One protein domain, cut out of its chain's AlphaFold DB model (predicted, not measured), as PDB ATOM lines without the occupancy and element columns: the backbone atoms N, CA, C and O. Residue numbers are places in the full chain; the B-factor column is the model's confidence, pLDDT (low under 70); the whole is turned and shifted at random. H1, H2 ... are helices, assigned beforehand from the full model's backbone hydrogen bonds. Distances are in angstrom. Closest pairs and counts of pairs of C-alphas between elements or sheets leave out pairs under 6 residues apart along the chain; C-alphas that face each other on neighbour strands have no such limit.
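AT A GLANCE: This is residues 43 to 92 of the 118 residues of an uncharacterized protein of Actinoalloteichus sp. GBA129-24 (UniProt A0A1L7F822). One long helix, H2, has the chain before it folded back along its side, and a second helix, H1, sticks out by itself beyond the end where H2 finishes. The long link between them, residues 56 to 72 with no named element, comes away from the end of H1, runs back beside H2 and turns at Pro 72 into the start of H2. The printed part has 50 residues with two named helices, H1 then H2, and no named strand; its class is all helix. It is only just extended, close to loose, with a radius of gyration of the C-alphas of 14.7 A, and spans 43 by 20 by 15 A, a rod.

HOW THE PARTS SIT: H2, residues 73 to 91, and H1, residues 43 to 55, are apart, with no C-alpha of the one within 8 A of the other. Residues 43 to 56, of which 43 to 55 belong to H1, stand free. In both helices every O i to N i+4 pair is within hydrogen-bond range.

IN THESE COORDINATES: H2 measures 26.2 A from C-alpha 73 at (226.582, 229.848, 317.627) to C-alpha 91. H1 begins with C-alpha 43 at (192.503, 255.949, 317.025) and measures 18.4 A.

THE WHOLE: The C-alphas of Pro 43 and Pro 72, the two farthest apart, are 44.1 A apart. The link from H1 to H2, 17 residues, is long. The printed part has no cut. Residue 92 is under pLDDT 70.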
ATOM      1  N   PRO A  43     192.918 256.054 318.420       92.12
ATOM      2  CA  PRO A  43     192.503 255.949 317.025       92.12
ATOM      3  C   PRO A  43     193.443 255.103 316.154       92.12
ATOM      4  O   PRO A  43     192.968 254.419 315.240       92.12
ATOM      5  N   GLU A  44     194.750 255.116 316.422       91.00
ATOM      6  CA  GLU A  44     195.739 254.347 315.666       91.00
ATOM      7  C   GLU A  44     195.623 252.851 315.963       91.00
ATOM      8  O   GLU A  44     195.496 252.048 315.036       91.00
ATOM      9  N   VAL A  45     195.511 252.478 317.241       89.19
ATOM     10  CA  VAL A  45     195.297 251.086 317.676       89.19
ATOM     11  C   VAL A  45     194.001 250.525 317.085       89.19
ATOM     12  O   VAL A  45     193.932 249.368 316.651       89.19
ATOM     13  N   ARG A  46     192.944 251.343 317.023       90.31
ATOM     14  CA  ARG A  46     191.673 250.958 316.395       90.31
ATOM     15  C   ARG A  46     191.815 250.744 314.889       90.31
ATOM     16  O   ARG A  46     191.249 249.774 314.371       90.31
ATOM     17  N   ARG A  47     192.558 251.613 314.194       89.56
ATOM     18  CA  ARG A  47     192.847 251.484 312.757       89.56
ATOM     19  C   ARG A  47     193.602 250.187 312.473       89.56
ATOM     20  O   ARG A  47     193.130 249.395 311.657       89.56
ATOM     21  N   GLU A  48     194.679 249.918 313.204       86.06
ATOM     22  CA  GLU A  48     195.499 248.710 313.041       86.06
ATOM     23  C   GLU A  48     194.699 247.430 313.298       86.06
ATOM     24  O   GLU A  48     194.720 246.498 312.492       86.06
ATOM     25  N   ARG A  49     193.896 247.385 314.370       84.94
ATOM     26  CA  ARG A  49     193.007 246.240 314.644       84.94
ATOM     27  C   ARG A  49     191.994 246.023 313.520       84.94
ATOM     28  O   ARG A  49     191.678 244.878 313.188       84.94
ATOM     29  N   ALA A  50     191.460 247.097 312.941       86.31
ATOM     30  CA  ALA A  50     190.524 247.011 311.825       86.31
ATOM     31  C   ALA A  50     191.205 246.550 310.525       86.31
ATOM     32  O   ALA A  50     190.594 245.817 309.747       86.31
ATOM     33  N   GLU A  51     192.444 246.963 310.273       85.50
ATOM     34  CA  GLU A  51     193.254 246.508 309.136       85.50
ATOM     35  C   GLU A  51     193.651 245.036 309.284       85.50
ATOM     36  O   GLU A  51     193.418 244.249 308.366       85.50
ATOM     37  N   ALA A  52     194.106 244.621 310.468       79.62
ATOM     38  CA  ALA A  52     194.411 243.226 310.773       79.62
ATOM     39  C   ALA A  52     193.187 242.320 310.555       79.62
ATOM     40  O   ALA A  52     193.280 241.301 309.874       79.62
ATOM     41  N   ARG A  53     192.001 242.728 311.036       80.88
ATOM     42  CA  ARG A  53     190.739 242.003 310.778       80.88
ATOM     43  C   ARG A  53     190.400 241.927 309.287       80.88
ATOM     44  O   ARG A  53     189.928 240.886 308.833       80.88
ATOM     45  N   ARG A  54     190.633 243.008 308.533       81.62
ATOM     46  CA  ARG A  54     190.386 243.069 307.081       81.62
ATOM     47  C   ARG A  54     191.352 242.196 306.279       81.62
ATOM     48  O   ARG A  54     190.926 241.608 305.292       81.62
ATOM     49  N   SER A  55     192.601 242.063 306.727       78.31
ATOM     50  CA  SER A  55     193.622 241.236 306.067       78.31
ATOM     51  C   SER A  55     193.282 239.739 306.054       78.31
ATOM     52  O   SER A  55     193.828 238.982 305.256       78.31
ATOM     53  N   GLY A  56     192.396 239.282 306.948       73.56
ATOM     54  CA  GLY A  56     192.040 237.869 307.081       73.56
ATOM     55  C   GLY A  56     193.178 236.975 307.591       73.56
ATOM     56  O   GLY A  56     192.962 235.772 307.762       73.56
ATOM     57  N   VAL A  57     194.358 237.541 307.868       71.25
ATOM     58  CA  VAL A  57     195.498 236.829 308.442       71.25
ATOM     59  C   VAL A  57     195.154 236.475 309.883       71.25
ATOM     60  O   VAL A  57     194.949 237.338 310.736       71.25
ATOM     61  N   ARG A  58     195.033 235.174 310.152       75.81
ATOM     62  CA  ARG A  58     194.804 234.683 311.510       75.81
ATOM     63  C   ARG A  58     196.136 234.643 312.255       75.81
ATOM     64  O   ARG A  58     197.112 234.143 311.687       75.81
ATOM     65  N   PRO A  59     196.176 235.094 313.519       78.31
ATOM     66  CA  PRO A  59     197.370 234.937 314.330       78.31
ATOM     67  C   PRO A  59     197.720 233.444 314.472       78.31
ATOM     68  O   PRO A  59     196.831 232.582 314.393       78.31
ATOM     69  N   PRO A  60     199.006 233.115 314.666       85.94
ATOM     70  CA  PRO A  60     199.434 231.741 314.891       85.94
ATOM     71  C   PRO A  60     198.771 231.162 316.150       85.94
ATOM     72  O   PRO A  60     198.484 231.878 317.109       85.94
ATOM     73  N   LYS A  61     198.529 229.843 316.163       87.38
ATOM     74  CA  LYS A  61     197.922 229.150 317.322       87.38
ATOM     75  C   LYS A  61     198.792 229.225 318.579       87.38
ATOM     76  O   LYS A  61     198.267 229.189 319.686       87.38
ATOM     77  N   HIS A  62     200.105 229.294 318.389       87.75
ATOM     78  CA  HIS A  62     201.093 229.445 319.445       87.75
ATOM     79  C   HIS A  62     201.915 230.705 319.166       87.75
ATOM     80  O   HIS A  62     202.156 231.005 317.993       87.75
ATOM     81  N   PRO A  63     202.344 231.440 320.205       90.88
ATOM     82  CA  PRO A  63     203.186 232.611 320.016       90.88
ATOM     83  C   PRO A  63     204.498 232.225 319.328       90.88
ATOM     84  O   PRO A  63     205.092 231.186 319.624       90.88
ATOM     85  N   ILE A  64     204.952 233.077 318.413       94.00
ATOM     86  CA  ILE A  64     206.255 232.933 317.765       94.00
ATOM     87  C   ILE A  64     207.258 233.710 318.616       94.00
ATOM     88  O   ILE A  64     207.317 234.936 318.555       94.00
ATOM     89  N   ILE A  65     208.003 232.989 319.450       96.25
ATOM     90  CA  ILE A  65     208.889 233.574 320.460       96.25
ATOM     91  C   ILE A  65     210.301 233.745 319.872       96.25
ATOM     92  O   ILE A  65     210.845 232.773 319.337       96.25
ATOM     93  N   PRO A  66     210.906 234.946 319.949       95.88
ATOM     94  CA  PRO A  66     212.250 235.185 319.437       95.88
ATOM     95  C   PRO A  66     213.312 234.470 320.293       95.88
ATOM     96  O   PRO A  66     213.250 234.532 321.523       95.88
ATOM     97  N   PRO A  67     214.311 233.814 319.672       96.56
ATOM     98  CA  PRO A  67     215.311 233.038 320.393       96.56
ATOM     99  C   PRO A  67     216.457 233.921 320.917       96.56
ATOM    100  O   PRO A  67     217.573 233.904 320.396       96.56
ATOM    101  N   ILE A  68     216.172 234.732 321.936       95.56
ATOM    102  CA  ILE A  68     217.111 235.712 322.510       95.56
ATOM    103  C   ILE A  68     218.060 235.141 323.576       95.56
ATOM    104  O   ILE A  68     218.952 235.846 324.046       95.56
ATOM    105  N   GLY A  69     217.868 233.890 324.001       92.94
ATOM    106  CA  GLY A  69     218.740 233.241 324.980       92.94
ATOM    107  C   GLY A  69     220.165 233.054 324.451       92.94
ATOM    108  O   GLY A  69     220.369 232.743 323.276       92.94
ATOM    109  N   LEU A  70     221.162 233.217 325.325       91.56
ATOM    110  CA  LEU A  70     222.570 233.004 324.981       91.56
ATOM    111  C   LEU A  70     222.835 231.516 324.731       91.56
ATOM    112  O   LEU A  70     222.565 230.718 325.618       91.56
ATOM    113  N   ARG A  71     223.394 231.160 323.568       91.62
ATOM    114  CA  ARG A  71     223.718 229.775 323.171       91.62
ATOM    115  C   ARG A  71     225.027 229.702 322.374       91.62
ATOM    116  O   ARG A  71     225.489 230.739 321.889       91.62
ATOM    117  N   PRO A  72     225.593 228.497 322.169       93.62
ATOM    118  CA  PRO A  72     226.539 228.232 321.090       93.62
ATOM    119  C   PRO A  72     226.009 228.704 319.730       93.62
ATOM    120  O   PRO A  72     224.802 228.699 319.481       93.62
ATOM    121  N   ALA A  73     226.922 229.145 318.863       91.44
ATOM    122  CA  ALA A  73     226.582 229.848 317.627       91.44
ATOM    123  C   ALA A  73     225.750 229.000 316.650       91.44
ATOM    124  O   ALA A  73     224.801 229.505 316.060       91.44
ATOM    125  N   ASP A  74     226.069 227.716 316.526       91.06
ATOM    126  CA  ASP A  74     225.369 226.744 315.684       91.06
ATOM    127  C   ASP A  74     223.912 226.529 316.126       91.06
ATOM    128  O   ASP A  74     222.985 226.541 315.310       91.06
ATOM    129  N   ILE A  75     223.687 226.403 317.435       92.69
ATOM    130  CA  ILE A  75     222.344 226.257 318.009       92.69
ATOM    131  C   ILE A  75     221.565 227.567 317.861       92.69
ATOM    132  O   ILE A  75     220.410 227.556 317.428       92.69
ATOM    133  N   ALA A  76     222.196 228.704 318.169       93.69
ATOM    134  CA  ALA A  76     221.582 230.018 318.005       93.69
ATOM    135  C   ALA A  76     221.133 230.251 316.553       93.69
ATOM    136  O   ALA A  76     219.991 230.648 316.319       93.69
ATOM    137  N   GLU A  77     221.993 229.957 315.577       95.88
ATOM    138  CA  GLU A  77     221.684 230.107 314.155       95.88
ATOM    139  C   GLU A  77     220.508 229.220 313.728       95.88
ATOM    140  O   GLU A  77     219.576 229.698 313.071       95.88
ATOM    141  N   SER A  78     220.490 227.955 314.165       95.94
ATOM    142  CA  SER A  78     219.376 227.036 313.912       95.94
ATOM    143  C   SER A  78     218.046 227.588 314.440       95.94
ATOM    144  O   SER A  78     217.034 227.580 313.731       95.94
ATOM    145  N   HIS A  79     218.040 228.134 315.657       96.38
ATOM    146  CA  HIS A  79     216.839 228.706 316.262       96.38
ATOM    147  C   HIS A  79     216.370 229.968 315.540       96.38
ATOM    148  O   HIS A  79     215.176 230.116 315.276       96.38
ATOM    149  N   TRP A  80     217.292 230.861 315.178       97.38
ATOM    150  CA  TRP A  80     216.965 232.057 314.402       97.38
ATOM    151  C   TRP A  80     216.423 231.712 313.015       97.38
ATOM    152  O   TRP A  80     215.507 232.376 312.534       97.38
ATOM    153  N   SER A  81     216.942 230.662 312.374       97.38
ATOM    154  CA  SER A  81     216.406 230.161 311.105       97.38
ATOM    155  C   SER A  81     214.960 229.676 311.255       97.38
ATOM    156  O   SER A  81     214.086 230.114 310.507       97.38
ATOM    157  N   GLN A  82     214.677 228.855 312.272       95.25
ATOM    158  CA  GLN A  82     213.321 228.372 312.566       95.25
ATOM    159  C   GLN A  82     212.356 229.517 312.901       95.25
ATOM    160  O   GLN A  82     211.222 229.536 312.421       95.25
ATOM    161  N   TYR A  83     212.810 230.493 313.690       95.88
ATOM    162  CA  TYR A  83     212.030 231.681 314.030       95.88
ATOM    163  C   TYR A  83     211.647 232.477 312.779       95.88
ATOM    164  O   TYR A  83     210.469 232.765 312.582       95.88
ATOM    165  N   LYS A  84     212.611 232.773 311.896       95.56
ATOM    166  CA  LYS A  84     212.351 233.503 310.644       95.56
ATOM    167  C   LYS A  84     211.339 232.777 309.761       95.56
ATOM    168  O   LYS A  84     210.381 233.399 309.320       95.56
ATOM    169  N   GLN A  85     211.483 231.463 309.591       93.06
ATOM    170  CA  GLN A  85     210.523 230.656 308.828       93.06
ATOM    171  C   GLN A  85     209.111 230.708 309.432       93.06
ATOM    172  O   GLN A  85     208.119 230.800 308.706       93.06
ATOM    173  N   ALA A  86     209.001 230.661 310.764       90.56
ATOM    174  CA  ALA A  86     207.718 230.783 311.446       90.56
ATOM    175  C   ALA A  86     207.098 232.173 311.242       90.56
ATOM    176  O   ALA A  86     205.907 232.263 310.951       90.56
ATOM    177  N   VAL A  87     207.893 233.241 311.349       90.69
ATOM    178  CA  VAL A  87     207.438 234.613 311.080       90.69
ATOM    179  C   VAL A  87     206.967 234.740 309.634       90.69
ATOM    180  O   VAL A  87     205.820 235.104 309.412       90.69
ATOM    181  N   GLU A  88     207.780 234.348 308.653       89.06
ATOM    182  CA  GLU A  88     207.443 234.429 307.224       89.06
ATOM    183  C   GLU A  88     206.120 233.727 306.891       89.06
ATOM    184  O   GLU A  88     205.270 234.289 306.197       89.06
ATOM    185  N   LYS A  89     205.886 232.538 307.462       85.19
ATOM    186  CA  LYS A  89     204.630 231.791 307.295       85.19
ATOM    187  C   LYS A  89     203.393 232.568 307.762       85.19
ATOM    188  O   LYS A  89     202.302 232.348 307.237       85.19
ATOM    189  N   HIS A  90     203.546 233.434 308.759       79.12
ATOM    190  CA  HIS A  90     202.455 234.182 309.386       79.12
ATOM    191  C   HIS A  90     202.429 235.674 309.016       79.12
ATOM    192  O   HIS A  90     201.429 236.337 309.276       79.12
ATOM    193  N   THR A  91     203.479 236.181 308.371       73.75
ATOM    194  CA  THR A  91     203.574 237.535 307.804       73.75
ATOM    195  C   THR A  91     203.193 237.572 306.318       73.75
ATOM    196  O   THR A  91     203.079 238.655 305.750       73.75
ATOM    197  N   ALA A  92     202.971 236.412 305.682       59.19
ATOM    198  CA  ALA A  92     202.562 236.318 304.282       59.19
ATOM    199  C   ALA A  92     201.382 237.266 303.962       59.19
ATOM    200  O   ALA A  92     200.471 237.403 304.790       59.19
TER     201      ALA A  92